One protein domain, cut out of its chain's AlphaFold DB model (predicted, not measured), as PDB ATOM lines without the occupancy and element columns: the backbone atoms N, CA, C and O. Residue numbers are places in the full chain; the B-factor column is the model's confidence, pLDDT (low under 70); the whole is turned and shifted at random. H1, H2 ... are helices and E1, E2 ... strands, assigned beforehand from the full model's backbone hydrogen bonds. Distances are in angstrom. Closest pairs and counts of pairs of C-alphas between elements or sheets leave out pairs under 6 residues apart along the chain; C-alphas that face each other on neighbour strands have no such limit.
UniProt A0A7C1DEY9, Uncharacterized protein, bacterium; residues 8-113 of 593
ATOM      1  N   LYS A   8      43.434 -28.475 -15.013       68.38
ATOM      2  CA  LYS A   8      44.253 -29.434 -14.251       68.38
ATOM      3  C   LYS A   8      44.516 -30.704 -15.065       68.38
ATOM      4  O   LYS A   8      43.616 -31.244 -15.700       68.38
ATOM      5  N   GLY A   9      45.762 -31.175 -15.033       76.56
ATOM      6  CA  GLY A   9      46.233 -32.382 -15.723       76.56
ATOM      7  C   GLY A   9      47.736 -32.294 -16.002       76.56
ATOM      8  O   GLY A   9      48.201 -31.344 -16.628       76.56
ATOM      9  N   GLU A  10      48.524 -33.256 -15.520       84.38
ATOM     10  CA  GLU A  10      49.991 -33.181 -15.623       84.38
ATOM     11  C   GLU A  10      50.474 -33.299 -17.078       84.38
ATOM     12  O   GLU A  10      51.331 -32.530 -17.520       84.38
ATOM     13  N   ALA A  11      49.900 -34.235 -17.837       89.44
ATOM     14  CA  ALA A  11      50.297 -34.511 -19.215       89.44
ATOM     15  C   ALA A  11      50.002 -33.337 -20.164       89.44
ATOM     16  O   ALA A  11      50.897 -32.906 -20.895       89.44
ATOM     17  N   ILE A  12      48.789 -32.767 -20.113       92.44
ATOM     18  CA  ILE A  12      48.405 -31.643 -20.984       92.44
ATOM     19  C   ILE A  12      49.255 -30.398 -20.713       92.44
ATOM     20  O   ILE A  12      49.725 -29.762 -21.654       92.44
ATOM     21  N   ASN A  13      49.551 -30.113 -19.440       91.81
ATOM     22  CA  ASN A  13      50.403 -28.989 -19.055       91.81
ATOM     23  C   ASN A  13      51.826 -29.150 -19.603       91.81
ATOM     24  O   ASN A  13      52.426 -28.184 -20.070       91.81
ATOM     25  N   LYS A  14      52.353 -30.382 -19.624       93.38
ATOM     26  CA  LYS A  14      53.644 -30.668 -20.260       93.38
ATOM     27  C   LYS A  14      53.582 -30.532 -21.784       93.38
ATOM     28  O   LYS A  14      54.561 -30.092 -22.377       93.38
ATOM     29  N   VAL A  15      52.473 -30.867 -22.450       93.69
ATOM     30  CA  VAL A  15      52.344 -30.623 -23.902       93.69
ATOM     31  C   VAL A  15      52.283 -29.122 -24.216       93.69
ATOM     32  O   VAL A  15      52.913 -28.678 -25.178       93.69
ATOM     33  N   PHE A  16      51.592 -28.336 -23.389       94.94
ATOM     34  CA  PHE A  16      51.435 -26.885 -23.551       94.94
ATOM     35  C   PHE A  16      52.636 -26.047 -23.109       94.94
ATOM     36  O   PHE A  16      52.663 -24.838 -23.333       94.94
ATOM     37  N   GLU A  17      53.665 -26.663 -22.535       93.38
ATOM     38  CA  GLU A  17      54.872 -25.965 -22.109       93.38
ATOM     39  C   GLU A  17      55.528 -25.180 -23.266       93.38
ATOM     40  O   GLU A  17      56.028 -25.748 -24.246       93.38
ATOM     41  N   GLY A  18      55.545 -23.849 -23.138       91.12
ATOM     42  CA  GLY A  18      56.090 -22.936 -24.146       91.12
ATOM     43  C   GLY A  18      55.216 -22.755 -25.393       91.12
ATOM     44  O   GLY A  18      55.731 -22.280 -26.404       91.12
ATOM     45  N   VAL A  19      53.938 -23.148 -25.342       94.56
ATOM     46  CA  VAL A  19      52.929 -22.889 -26.381       94.56
ATOM     47  C   VAL A  19      52.215 -21.567 -26.101       94.56
ATOM     48  O   VAL A  19      51.961 -21.234 -24.948       94.56
ATOM     49  N   GLU A  20      51.873 -20.804 -27.138       92.38
ATOM     50  CA  GLU A  20      51.095 -19.567 -26.983       92.38
ATOM     51  C   GLU A  20      49.706 -19.812 -26.381       92.38
ATOM     52  O   GLU A  20      49.011 -20.757 -26.762       92.38
ATOM     53  N   GLN A  21      49.273 -18.912 -25.492       91.06
ATOM     54  CA  GLN A  21      47.996 -19.029 -24.780       91.06
ATOM     55  C   GLN A  21      46.799 -19.161 -25.732       91.06
ATOM     56  O   GLN A  21      45.928 -19.990 -25.509       91.06
ATOM     57  N   SER A  22      46.794 -18.428 -26.847       93.00
ATOM     58  CA  SER A  22      45.734 -18.487 -27.865       93.00
ATOM     59  C   SER A  22      45.533 -19.895 -28.446       93.00
ATOM     60  O   SER A  22      44.402 -20.318 -28.693       93.00
ATOM     61  N   ILE A  23      46.622 -20.645 -28.648       93.38
ATOM     62  CA  ILE A  23      46.598 -22.015 -29.175       93.38
ATOM     63  C   ILE A  23      46.168 -22.994 -28.083       93.38
ATOM     64  O   ILE A  23      45.395 -23.915 -28.362       93.38
ATOM     65  N   GLN A  24      46.631 -22.780 -26.847       92.81
ATOM     66  CA  GLN A  24      46.186 -23.560 -25.691       92.81
ATOM     67  C   GLN A  24      44.670 -23.421 -25.498       92.81
ATOM     68  O   GLN A  24      43.962 -24.427 -25.477       92.81
ATOM     69  N   ASP A  25      44.157 -22.190 -25.472       90.69
ATOM     70  CA  ASP A  25      42.734 -21.881 -25.305       90.69
ATOM     71  C   ASP A  25      41.892 -22.499 -26.430       90.69
ATOM     72  O   ASP A  25      40.856 -23.122 -26.177       90.69
ATOM     73  N   ALA A  26      42.354 -22.400 -27.683       91.56
ATOM     74  CA  ALA A  26      41.687 -23.012 -28.830       91.56
ATOM     75  C   ALA A  26      41.654 -24.546 -28.748       91.56
ATOM     76  O   ALA A  26      40.693 -25.172 -29.203       91.56
ATOM     77  N   MET A  27      42.690 -25.177 -28.193       92.38
ATOM     78  CA  MET A  27      42.709 -26.622 -27.969       92.38
ATOM     79  C   MET A  27      41.764 -27.025 -26.834       92.38
ATOM     80  O   MET A  27      40.936 -27.916 -27.020       92.38
ATOM     81  N   LEU A  28      41.826 -26.338 -25.695       90.69
ATOM     82  CA  LEU A  28      40.967 -26.589 -24.535       90.69
ATOM     83  C   LEU A  28      39.487 -26.410 -24.876       90.69
ATOM     84  O   LEU A  28      38.684 -27.289 -24.583       90.69
ATOM     85  N   THR A  29      39.141 -25.354 -25.611       89.88
ATOM     86  CA  THR A  29      37.775 -25.112 -26.107       89.88
ATOM     87  C   THR A  29      37.279 -26.245 -27.017       89.88
ATOM     88  O   THR A  29      36.083 -26.557 -27.070       89.88
ATOM     89  N   SER A  30      38.179 -26.869 -27.781       89.56
ATOM     90  CA  SER A  30      37.849 -28.015 -28.633       89.56
ATOM     91  C   SER A  30      37.678 -29.304 -27.832       89.56
ATOM     92  O   SER A  30      36.767 -30.075 -28.132       89.56
ATOM     93  N   ILE A  31      38.490 -29.515 -26.792       88.94
ATOM     94  CA  ILE A  31      38.363 -30.641 -25.853       88.94
ATOM     95  C   ILE A  31      37.071 -30.531 -25.044       88.94
ATOM     96  O   ILE A  31      36.319 -31.497 -24.958       88.94
ATOM     97  N   GLU A  32      36.780 -29.353 -24.500       87.62
ATOM     98  CA  GLU A  32      35.552 -29.086 -23.755       87.62
ATOM     99  C   GLU A  32      34.326 -29.350 -24.638       87.62
ATOM    100  O   GLU A  32      33.402 -30.053 -24.234       87.62
ATOM    101  N   PHE A  33      34.347 -28.872 -25.888       85.19
ATOM    102  CA  PHE A  33      33.288 -29.140 -26.862       85.19
ATOM    103  C   PHE A  33      33.145 -30.631 -27.199       85.19
ATOM    104  O   PHE A  33      32.026 -31.120 -27.359       85.19
ATOM    105  N   TYR A  34      34.256 -31.367 -27.289       82.25
ATOM    106  CA  TYR A  34      34.236 -32.818 -27.470       82.25
ATOM    107  C   TYR A  34      33.596 -33.531 -26.270       82.25
ATOM    108  O   TYR A  34      32.719 -34.373 -26.467       82.25
ATOM    109  N   GLY A  35      33.972 -33.140 -25.046       78.06
ATOM    110  CA  GLY A  35      33.485 -33.702 -23.784       78.06
ATOM    111  C   GLY A  35      32.052 -33.309 -23.395       78.06
ATOM    112  O   GLY A  35      31.556 -33.759 -22.357       78.06
ATOM    113  N   LYS A  36      31.360 -32.474 -24.182       76.56
ATOM    114  CA  LYS A  36      29.908 -32.253 -24.037       76.56
ATOM    115  C   LYS A  36      29.170 -33.538 -24.417       76.56
ATOM    116  O   LYS A  36      29.529 -34.176 -25.412       76.56
ATOM    117  N   GLU A  37      28.180 -33.924 -23.609       58.28
ATOM    118  CA  GLU A  37      27.434 -35.180 -23.769       58.28
ATOM    119  C   GLU A  37      26.905 -35.339 -25.201       58.28
ATOM    120  O   GLU A  37      26.660 -34.360 -25.914       58.28
ATOM    121  N   LYS A  38      26.798 -36.592 -25.659       55.84
ATOM    122  CA  LYS A  38      26.109 -36.887 -26.918       55.84
ATOM    123  C   LYS A  38      24.666 -36.420 -26.764       55.84
ATOM    124  O   LYS A  38      24.040 -36.758 -25.766       55.84
ATOM    125  N   SER A  39      24.138 -35.679 -27.735       48.16
ATOM    126  CA  SER A  39      22.688 -35.529 -27.796       48.16
ATOM    127  C   SER A  39      22.078 -36.927 -27.959       48.16
ATOM    128  O   SER A  39      22.600 -37.753 -28.719       48.16
ATOM    129  N   ASP A  40      20.968 -37.204 -27.272       44.62
ATOM    130  CA  ASP A  40      20.239 -38.486 -27.338       44.62
ATOM    131  C   ASP A  40      19.809 -38.877 -28.771       44.62
ATOM    132  O   ASP A  40      19.348 -39.987 -29.024       44.62
ATOM    133  N   SER A  41      19.989 -37.976 -29.740       46.41
ATOM    134  CA  SER A  41      19.596 -38.140 -31.136       46.41
ATOM    135  C   SER A  41      20.565 -38.957 -32.006       46.41
ATOM    136  O   SER A  41      20.262 -39.195 -33.174       46.41
ATOM    137  N   GLY A  42      21.718 -39.409 -31.489       46.44
ATOM    138  CA  GLY A  42      22.630 -40.301 -32.234       46.44
ATOM    139  C   GLY A  42      23.089 -39.736 -33.589       46.44
ATOM    140  O   GLY A  42      23.368 -40.483 -34.533       46.44
ATOM    141  N   ASN A  43      23.112 -38.410 -33.715       50.44
ATOM    142  CA  ASN A  43      23.202 -37.742 -35.001       50.44
ATOM    143  C   ASN A  43      24.659 -37.713 -35.487       50.44
ATOM    144  O   ASN A  43      25.495 -36.984 -34.956       50.44
ATOM    145  N   LYS A  44      24.970 -38.485 -36.538       58.59
ATOM    146  CA  LYS A  44      26.324 -38.610 -37.129       58.59
ATOM    147  C   LYS A  44      26.970 -37.264 -37.506       58.59
ATOM    148  O   LYS A  44      28.186 -37.189 -37.644       58.59
ATOM    149  N   ILE A  45      26.169 -36.211 -37.684       57.66
ATOM    150  CA  ILE A  45      26.613 -34.853 -38.028       57.66
ATOM    151  C   ILE A  45      27.330 -34.172 -36.847       57.66
ATOM    152  O   ILE A  45      28.339 -33.501 -37.063       57.66
ATOM    153  N   GLU A  46      26.877 -34.373 -35.605       62.88
ATOM    154  CA  GLU A  46      27.509 -33.766 -34.421       62.88
ATOM    155  C   GLU A  46      28.918 -34.321 -34.181       62.88
ATOM    156  O   GLU A  46      29.842 -33.564 -33.879       62.88
ATOM    157  N   ASP A  47      29.113 -35.623 -34.407       67.12
ATOM    158  CA  ASP A  47      30.425 -36.267 -34.305       67.12
ATOM    159  C   ASP A  47      31.411 -35.712 -35.347       67.12
ATOM    160  O   ASP A  47      32.567 -35.450 -35.021       67.12
ATOM    161  N   VAL A  48      30.960 -35.440 -36.579       72.25
ATOM    162  CA  VAL A  48      31.798 -34.833 -37.633       72.25
ATOM    163  C   VAL A  48      32.217 -33.405 -37.269       72.25
ATOM    164  O   VAL A  48      33.373 -33.031 -37.469       72.25
ATOM    165  N   VAL A  49      31.314 -32.601 -36.699       80.56
ATOM    166  CA  VAL A  49      31.646 -31.240 -36.244       80.56
ATOM    167  C   VAL A  49      32.649 -31.288 -35.086       80.56
ATOM    168  O   VAL A  49      33.642 -30.557 -35.118       80.56
ATOM    169  N   LYS A  50      32.448 -32.182 -34.107       77.94
ATOM    170  CA  LYS A  50      33.395 -32.408 -32.999       77.94
ATOM    171  C   LYS A  50      34.783 -32.815 -33.515       77.94
ATOM    172  O   LYS A  50      35.779 -32.216 -33.110       77.94
ATOM    173  N   VAL A  51      34.848 -33.760 -34.461       77.50
ATOM    174  CA  VAL A  51      36.092 -34.194 -35.131       77.50
ATOM    175  C   VAL A  51      36.799 -33.026 -35.798       77.50
ATOM    176  O   VAL A  51      37.993 -32.831 -35.593       77.50
ATOM    177  N   ASN A  52      36.075 -32.259 -36.612       82.25
ATOM    178  CA  ASN A  52      36.666 -31.182 -37.397       82.25
ATOM    179  C   ASN A  52      37.221 -30.077 -36.501       82.25
ATOM    180  O   ASN A  52      38.300 -29.559 -36.775       82.25
ATOM    181  N   LYS A  53      36.522 -29.755 -35.407       86.81
ATOM    182  CA  LYS A  53      36.979 -28.759 -34.437       86.81
ATOM    183  C   LYS A  53      38.266 -29.210 -33.733       86.81
ATOM    184  O   LYS A  53      39.246 -28.467 -33.719       86.81
ATOM    185  N   LEU A  54      38.300 -30.458 -33.257       85.94
ATOM    186  CA  LEU A  54      39.502 -31.087 -32.695       85.94
ATOM    187  C   LEU A  54      40.666 -31.115 -33.698       85.94
ATOM    188  O   LEU A  54      41.786 -30.747 -33.354       85.94
ATOM    189  N   ARG A  55      40.399 -31.479 -34.956       86.62
ATOM    190  CA  ARG A  55      41.396 -31.522 -36.036       86.62
ATOM    191  C   ARG A  55      41.989 -30.145 -36.334       86.62
ATOM    192  O   ARG A  55      43.193 -30.034 -36.545       86.62
ATOM    193  N   THR A  56      41.173 -29.097 -36.351       89.31
ATOM    194  CA  THR A  56      41.653 -27.727 -36.579       89.31
ATOM    195  C   THR A  56      42.580 -27.278 -35.451       89.31
ATOM    196  O   THR A  56      43.684 -26.809 -35.733       89.31
ATOM    197  N   SER A  57      42.194 -27.498 -34.189       90.75
ATOM    198  CA  SER A  57      43.063 -27.186 -33.044       90.75
ATOM    199  C   SER A  57      44.338 -28.035 -33.042       90.75
ATOM    200  O   SER A  57      45.416 -27.518 -32.756       90.75
ATOM    201  N   TYR A  58      44.249 -29.314 -33.425       91.81
ATOM    202  CA  TYR A  58      45.412 -30.185 -33.613       91.81
ATOM    203  C   TYR A  58      46.386 -29.601 -34.636       91.81
ATOM    204  O   TYR A  58      47.570 -29.457 -34.347       91.81
ATOM    205  N   ASN A  59      45.892 -29.223 -35.817       91.50
ATOM    206  CA  ASN A  59      46.727 -28.675 -36.882       91.50
ATOM    207  C   ASN A  59      47.419 -27.374 -36.446       91.50
ATOM    208  O   ASN A  59      48.592 -27.183 -36.768       91.50
ATOM    209  N   ALA A  60      46.726 -26.510 -35.697       92.56
ATOM    210  CA  ALA A  60      47.307 -25.289 -35.142       92.56
ATOM    211  C   ALA A  60      48.445 -25.599 -34.156       92.56
ATOM    212  O   ALA A  60      49.545 -25.066 -34.302       92.56
ATOM    213  N   LEU A  61      48.218 -26.526 -33.217       95.12
ATOM    214  CA  LEU A  61      49.230 -26.939 -32.246       95.12
ATOM    215  C   LEU A  61      50.446 -27.591 -32.921       95.12
ATOM    216  O   LEU A  61      51.577 -27.226 -32.619       95.12
ATOM    217  N   VAL A  62      50.238 -28.502 -33.876       94.44
ATOM    218  CA  VAL A  62      51.333 -29.122 -34.643       94.44
ATOM    219  C   VAL A  62      52.135 -28.076 -35.414       94.44
ATOM    220  O   VAL A  62      53.363 -28.088 -35.366       94.44
ATOM    221  N   THR A  63      51.458 -27.145 -36.090       93.25
ATOM    222  CA  THR A  63      52.122 -26.077 -36.854       93.25
ATOM    223  C   THR A  63      52.989 -25.207 -35.946       93.25
ATOM    224  O   THR A  63      54.130 -24.903 -36.300       93.25
ATOM    225  N   PHE A  64      52.487 -24.859 -34.760       95.06
ATOM    226  CA  PHE A  64      53.250 -24.110 -33.767       95.06
ATOM    227  C   PHE A  64      54.451 -24.903 -33.253       95.06
ATOM    228  O   PHE A  64      55.575 -24.405 -33.288       95.06
ATOM    229  N   LEU A  65      54.247 -26.161 -32.843       95.38
ATOM    230  CA  LEU A  65      55.327 -27.002 -32.322       95.38
ATOM    231  C   LEU A  65      56.468 -27.161 -33.331       95.38
ATOM    232  O   LEU A  65      57.631 -27.229 -32.948       95.38
ATOM    233  N   ILE A  66      56.149 -27.181 -34.620       93.62
ATOM    234  CA  ILE A  66      57.131 -27.350 -35.692       93.62
ATOM    235  C   ILE A  66      57.823 -26.047 -36.054       93.62
ATOM    236  O   ILE A  66      59.008 -26.056 -36.369       93.62
ATOM    237  N   THR A  67      57.102 -24.932 -36.002       91.25
ATOM    238  CA  THR A  67      57.679 -23.631 -36.341       91.25
ATOM    239  C   THR A  67      58.559 -23.107 -35.212       91.25
ATOM    240  O   THR A  67      59.684 -22.690 -35.461       91.25
ATOM    241  N   GLU A  68      58.075 -23.189 -33.972       92.25
ATOM    242  CA  GLU A  68      58.661 -22.470 -32.836       92.25
ATOM    243  C   GLU A  68      59.401 -23.386 -31.850       92.25
ATOM    244  O   GLU A  68      60.271 -22.946 -31.094       92.25
ATOM    245  N   ARG A  69      59.062 -24.684 -31.816       93.12
ATOM    246  CA  ARG A  69      59.503 -25.599 -30.745       93.12
ATOM    247  C   ARG A  69      60.261 -26.834 -31.221       93.12
ATOM    248  O   ARG A  69      60.728 -27.573 -30.362       93.12
ATOM    249  N   LEU A  70      60.446 -27.060 -32.523       91.19
ATOM    250  CA  LEU A  70      60.921 -28.343 -33.071       91.19
ATOM    251  C   LEU A  70      62.259 -28.820 -32.471       91.19
ATOM    252  O   LEU A  70      62.418 -29.997 -32.160       91.19
ATOM    253  N   ASN A  71      63.191 -27.895 -32.220       90.25
ATOM    254  CA  ASN A  71      64.491 -28.179 -31.588       90.25
ATOM    255  C   ASN A  71      64.446 -28.288 -30.053       90.25
ATOM    256  O   ASN A  71      65.445 -28.626 -29.426       90.25
ATOM    257  N   LYS A  72      63.311 -27.963 -29.432       92.50
ATOM    258  CA  LYS A  72      63.119 -27.848 -27.975       92.50
ATOM    259  C   LYS A  72      61.937 -28.691 -27.481       92.50
ATOM    260  O   LYS A  72      61.379 -28.414 -26.420       92.50
ATOM    261  N   LEU A  73      61.531 -29.699 -28.257       93.69
ATOM    262  CA  LEU A  73      60.405 -30.562 -27.912       93.69
ATOM    263  C   LEU A  73      60.723 -31.399 -26.671       93.69
ATOM    264  O   LEU A  73      61.699 -32.158 -26.653       93.69
ATOM    265  N   ASN A  74      59.858 -31.323 -25.662       94.12
ATOM    266  CA  ASN A  74      59.907 -32.243 -24.527       94.12
ATOM    267  C   ASN A  74      59.307 -33.618 -24.896       94.12
ATOM    268  O   ASN A  74      58.771 -33.818 -25.990       94.12
ATOM    269  N   LYS A  75      59.405 -34.599 -23.990       93.38
ATOM    270  CA  LYS A  75      58.978 -35.984 -24.261       93.38
ATOM    271  C   LYS A  75      57.484 -36.099 -24.613       93.38
ATOM    272  O   LYS A  75      57.138 -36.855 -25.515       93.38
ATOM    273  N   ASN A  76      56.619 -35.314 -23.969       94.56
ATOM    274  CA  ASN A  76      55.174 -35.340 -24.229       94.56
ATOM    275  C   ASN A  76      54.820 -34.658 -25.554       94.56
ATOM    276  O   ASN A  76      53.986 -35.163 -26.296       94.56
ATOM    277  N   GLN A  77      55.506 -33.567 -25.908       95.56
ATOM    278  CA  GLN A  77      55.368 -32.930 -27.222       95.56
ATOM    279  C   GLN A  77      55.812 -33.875 -28.350       95.56
ATOM    280  O   GLN A  77      55.144 -33.969 -29.378       95.56
ATOM    281  N   LYS A  78      56.901 -34.631 -28.144       93.94
ATOM    282  CA  LYS A  78      57.358 -35.667 -29.085       93.94
ATOM    283  C   LYS A  78      56.336 -36.793 -29.249       93.94
ATOM    284  O   LYS A  78      56.035 -37.182 -30.380       93.94
ATOM    285  N   LEU A  79      55.788 -37.283 -28.135       94.62
ATOM    286  CA  LEU A  79      54.737 -38.296 -28.143       94.62
ATOM    287  C   LEU A  79      53.494 -37.794 -28.892       94.62
ATOM    288  O   LEU A  79      52.987 -38.493 -29.770       94.62
ATOM    289  N   PHE A  80      53.044 -36.574 -28.590       95.06
ATOM    290  CA  PHE A  80      51.891 -35.946 -29.229       95.06
ATOM    291  C   PHE A  80      52.073 -35.819 -30.745       95.06
ATOM    292  O   PHE A  80      51.197 -36.246 -31.490       95.06
ATOM    293  N   LEU A  81      53.217 -35.314 -31.221       93.62
ATOM    294  CA  LEU A  81      53.488 -35.201 -32.661       93.62
ATOM    295  C   LEU A  81      53.488 -36.557 -33.376       93.62
ATOM    296  O   LEU A  81      53.100 -36.633 -34.538       93.62
ATOM    297  N   THR A  82      53.924 -37.610 -32.685       91.81
ATOM    298  CA  THR A  82      54.072 -38.952 -33.261       91.81
ATOM    299  C   THR A  82      52.765 -39.741 -33.268       91.81
ATOM    300  O   THR A  82      52.496 -40.508 -34.187       91.81
ATOM    301  N   THR A  83      51.950 -39.588 -32.226       91.81
ATOM    302  CA  THR A  83      50.806 -40.481 -31.966       91.81
ATOM    303  C   THR A  83      49.468 -39.755 -31.915       91.81
ATOM    304  O   THR A  83      48.417 -40.385 -32.010       91.81
ATOM    305  N   GLY A  84      49.483 -38.434 -31.742       92.06
ATOM    306  CA  GLY A  84      48.297 -37.643 -31.443       92.06
ATOM    307  C   GLY A  84      47.786 -37.784 -30.008       92.06
ATOM    308  O   GLY A  84      46.699 -37.288 -29.712       92.06
ATOM    309  N   ALA A  85      48.524 -38.452 -29.115       93.12
ATOM    310  CA  ALA A  85      48.177 -38.572 -27.701       93.12
ATOM    311  C   ALA A  85      48.457 -37.256 -26.961       93.12
ATOM    312  O   ALA A  85      49.610 -36.902 -26.710       93.12
ATOM    313  N   LEU A  86      47.396 -36.513 -26.642       92.44
ATOM    314  CA  LEU A  86      47.501 -35.188 -26.029       92.44
ATOM    315  C   LEU A  86      47.683 -35.257 -24.507       92.44
ATOM    316  O   LEU A  86      48.579 -34.623 -23.959       92.44
ATOM    317  N   ALA A  87      46.843 -36.035 -23.833       92.62
ATOM    318  CA  ALA A  87      46.900 -36.296 -22.400       92.62
ATOM    319  C   ALA A  87      46.079 -37.551 -22.083       92.62
ATOM    320  O   ALA A  87      45.373 -38.064 -22.954       92.62
ATOM    321  N   ASP A  88      46.159 -38.018 -20.843       91.62
ATOM    322  CA  ASP A  88      45.250 -39.014 -20.287       91.62
ATOM    323  C   ASP A  88      43.905 -38.375 -19.905       91.62
ATOM    324  O   ASP A  88      42.863 -38.736 -20.443       91.62
ATOM    325  N   TYR A  89      43.904 -37.331 -19.079       90.88
ATOM    326  CA  TYR A  89      42.700 -36.560 -18.772       90.88
ATOM    327  C   TYR A  89      42.972 -35.057 -18.709       90.88
ATOM    328  O   TYR A  89      44.109 -34.601 -18.573       90.88
ATOM    329  N   VAL A  90      41.892 -34.283 -18.792       90.69
ATOM    330  CA  VAL A  90      41.897 -32.830 -18.604       90.69
ATOM    331  C   VAL A  90      40.737 -32.454 -17.695       90.69
ATOM    332  O   VAL A  90      39.620 -32.921 -17.887       90.69
ATOM    333  N   GLU A  91      40.986 -31.614 -16.702       87.81
ATOM    334  CA  GLU A  91      39.945 -30.993 -15.887       87.81
ATOM    335  C   GLU A  91      39.723 -29.564 -16.380       87.81
ATOM    336  O   GLU A  91      40.671 -28.782 -16.403       87.81
ATOM    337  N   ILE A  92      38.497 -29.241 -16.795       86.38
ATOM    338  CA  ILE A  92      38.091 -27.913 -17.275       86.38
ATOM    339  C   ILE A  92      36.851 -27.505 -16.483       86.38
ATOM    340  O   ILE A  92      35.869 -28.246 -16.477       86.38
ATOM    341  N   ASP A  93      36.903 -26.374 -15.777       82.56
ATOM    342  CA  ASP A  93      35.797 -25.854 -14.953       82.56
ATOM    343  C   ASP A  93      35.202 -26.894 -13.981       82.56
ATOM    344  O   ASP A  93      33.991 -27.011 -13.803       82.56
ATOM    345  N   GLY A  94      36.069 -27.709 -13.367       78.00
ATOM    346  CA  GLY A  94      35.674 -28.776 -12.438       78.00
ATOM    347  C   GLY A  94      35.083 -30.026 -13.102       78.00
ATOM    348  O   GLY A  94      34.744 -30.985 -12.411       78.00
ATOM    349  N   LYS A  95      34.987 -30.060 -14.438       84.00
ATOM    350  CA  LYS A  95      34.601 -31.248 -15.200       84.00
ATOM    351  C   LYS A  95      35.843 -31.997 -15.674       84.00
ATOM    352  O   LYS A  95      36.633 -31.483 -16.464       84.00
ATOM    353  N   ARG A  96      35.982 -33.252 -15.244       88.38
ATOM    354  CA  ARG A  96      37.013 -34.166 -15.747       88.38
ATOM    355  C   ARG A  96      36.582 -34.767 -17.085       88.38
ATOM    356  O   ARG A  96      35.546 -35.420 -17.171       88.38
ATOM    357  N   ILE A  97      37.392 -34.557 -18.115       88.62
ATOM    358  CA  ILE A  97      37.242 -35.123 -19.455       88.62
ATOM    359  C   ILE A  97      38.379 -36.120 -19.656       88.62
ATOM    360  O   ILE A  97      39.553 -35.750 -19.681       88.62
ATOM    361  N   GLU A  98      38.029 -37.393 -19.781       87.88
ATOM    362  CA  GLU A  98      38.985 -38.448 -20.101       87.88
ATOM    363  C   GLU A  98      39.270 -38.446 -21.608       87.88
ATOM    364  O   GLU A  98      38.350 -38.482 -22.429       87.88
ATOM    365  N   LEU A  99      40.550 -38.367 -21.970       88.88
ATOM    366  CA  LEU A  99      41.020 -38.430 -23.351       88.88
ATOM    367  C   LEU A  99      41.589 -39.814 -23.639       88.88
ATOM    368  O   LEU A  99      41.126 -40.476 -24.565       88.88
ATOM    369  N   LEU A 100      42.556 -40.253 -22.834       91.44
ATOM    370  CA  LEU A 100      43.184 -41.562 -22.911       91.44
ATOM    371  C   LEU A 100      43.229 -42.234 -21.542       91.44
ATOM    372  O   LEU A 100      43.382 -41.577 -20.517       91.44
ATOM    373  N   ASP A 101      43.162 -43.559 -21.532       91.81
ATOM    374  CA  ASP A 101      43.435 -44.343 -20.338       91.81
ATOM    375  C   ASP A 101      44.864 -44.042 -19.848       91.81
ATOM    376  O   ASP A 101      45.817 -44.001 -20.637       91.81
ATOM    377  N   SER A 102      45.023 -43.799 -18.546       90.69
ATOM    378  CA  SER A 102      46.309 -43.379 -17.977       90.69
ATOM    379  C   SER A 102      47.403 -44.444 -18.140       90.69
ATOM    380  O   SER A 102      48.575 -44.091 -18.321       90.69
ATOM    381  N   ALA A 103      47.055 -45.737 -18.118       91.31
ATOM    382  CA  ALA A 103      48.017 -46.812 -18.355       91.31
ATOM    383  C   ALA A 103      48.427 -46.862 -19.832       91.31
ATOM    384  O   ALA A 103      49.615 -47.000 -20.133       91.31
ATOM    385  N   LEU A 104      47.480 -46.658 -20.755       92.38
ATOM    386  CA  LEU A 104      47.774 -46.515 -22.180       92.38
ATOM    387  C   LEU A 104      48.690 -45.314 -22.456       92.38
ATOM    388  O   LEU A 104      49.706 -45.478 -23.130       92.38
ATOM    389  N   TYR A 105      48.378 -44.126 -21.928       93.31
ATOM    390  CA  TYR A 105      49.211 -42.932 -22.126       93.31
ATOM    391  C   TYR A 105      50.637 -43.147 -21.606       93.31
ATOM    392  O   TYR A 105      51.615 -42.849 -22.294       93.31
ATOM    393  N   SER A 106      50.765 -43.732 -20.413       91.62
ATOM    394  CA  SER A 106      52.063 -44.049 -19.812       91.62
ATOM    395  C   SER A 106      52.836 -45.071 -20.651       91.62
ATOM    396  O   SER A 106      54.017 -44.869 -20.937       91.62
ATOM    397  N   GLY A 107      52.165 -46.126 -21.119       91.19
ATOM    398  CA  GLY A 107      52.755 -47.141 -21.989       91.19
ATOM    399  C   GLY A 107      53.195 -46.588 -23.346       91.19
ATOM    400  O   GLY A 107      54.245 -46.979 -23.855       91.19
ATOM    401  N   LEU A 108      52.439 -45.649 -23.919       92.69
ATOM    402  CA  LEU A 108      52.838 -44.913 -25.117       92.69
ATOM    403  C   LEU A 108      54.104 -44.102 -24.851       92.69
ATOM    404  O   LEU A 108      55.075 -44.252 -25.586       92.69
ATOM    405  N   LEU A 109      54.123 -43.302 -23.782       91.06
ATOM    406  CA  LEU A 109      55.267 -42.473 -23.399       91.06
ATOM    407  C   LEU A 109      56.531 -43.305 -23.137       91.06
ATOM    408  O   LEU A 109      57.643 -42.833 -23.371       91.06
ATOM    409  N   GLU A 110      56.384 -44.530 -22.644       88.69
ATOM    410  CA  GLU A 110      57.508 -45.425 -22.399       88.69
ATOM    411  C   GLU A 110      58.054 -46.076 -23.677       88.69
ATOM    412  O   GLU A 110      59.252 -46.324 -23.758       88.69
ATOM    413  N   ASN A 111      57.199 -46.373 -24.662       83.94
ATOM    414  CA  ASN A 111      57.555 -47.266 -25.769       83.94
ATOM    415  C   ASN A 111      57.600 -46.607 -27.159       83.94
ATOM    416  O   ASN A 111      58.054 -47.256 -28.099       83.94
ATOM    417  N   PHE A 112      57.144 -45.360 -27.334       81.31
ATOM    418  CA  PHE A 112      57.008 -44.756 -28.671       81.31
ATOM    419  C   PHE A 112      58.339 -44.550 -29.416       81.31
ATOM    420  O   PHE A 112      58.352 -44.561 -30.646       81.31
ATOM    421  N   ASP A 113      59.443 -44.363 -28.693       75.06
ATOM    422  CA  ASP A 113      60.793 -44.161 -29.230       75.06
ATOM    423  C   ASP A 113      61.659 -45.433 -29.191       75.06
ATOM    424  O   ASP A 113      62.777 -45.440 -29.710       75.06
TER     425      ASP A 113
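AT A GLANCE: This is residues 8 to 113 of the 593 residues of an uncharacterized protein of bacterium (UniProt A0A7C1DEY9). A long helical hairpin, H2 and H3 side by side, makes the longest axis, and residues 39 to 45 stick out at its turn. Short helices H1, H4 and H5 and a small two-stranded hairpin, E1 and E2, gather along one side of it, with H4 between H1 and H5. The printed part has 106 residues with five named helices and two named strands, in the order H1 H2 H3 H4 E1 E2 H5; the strands are antiparallel and the class is mostly helix. The whole is compact, with a radius of gyration of the C-alphas of 14.1 A, yet elongated, with spans of 45 by 29 by 25 A.

IN THESE COORDINATES: H1, residues 10 to 16, begins with C-alpha 10 at (49.991, -33.181, -15.623). H2 is residues 21 to 34, 19.7 A long, and H3 is residues 44 to 68, 36.4 A long. H4 is residues 75 to 83, E1 residues 89 to 92 and E2 residues 95 to 98. H5, residues 102 to 111, 14.2 A long, ends with C-alpha 111 at (57.555, -47.266, -25.769).

HOW THE PARTS SIT: H2 and H3 touch at a shallow tilt of 22 degrees, opposite ways; their closest C-alphas, Met 27 and Ser 57, are 5.1 A apart. H3 touches H2 with residues 50 to 61 alone. H1 touches H4, about perpendicular at 77 degrees, the C-alphas of Val 15 and Gln 77 being closest at 5.0 A. H4 touches H5, about perpendicular at 87 degrees, closest at the C-alphas of Leu 79 and Leu 109, 6.3 A apart. In the hairpin of E1 and E2, N 90 and O 97 are 2.9 A apart, within hydrogen-bond range. The closest C-alphas of H2 and E1, Glu 32 and Ile 92, are 7.1 A apart. H3 and H5 are apart. In H1, H2, H3, H4 and H5 every O i to N i+4 pair is within hydrogen-bond range.

THE WHOLE: The C-alphas of Ser 41 and Asn 71 are the two farthest apart, 46.0 A. The printed part has no cut, and no link is long. The model's pLDDT is under 70 at residue 8 and residues 37 to 47.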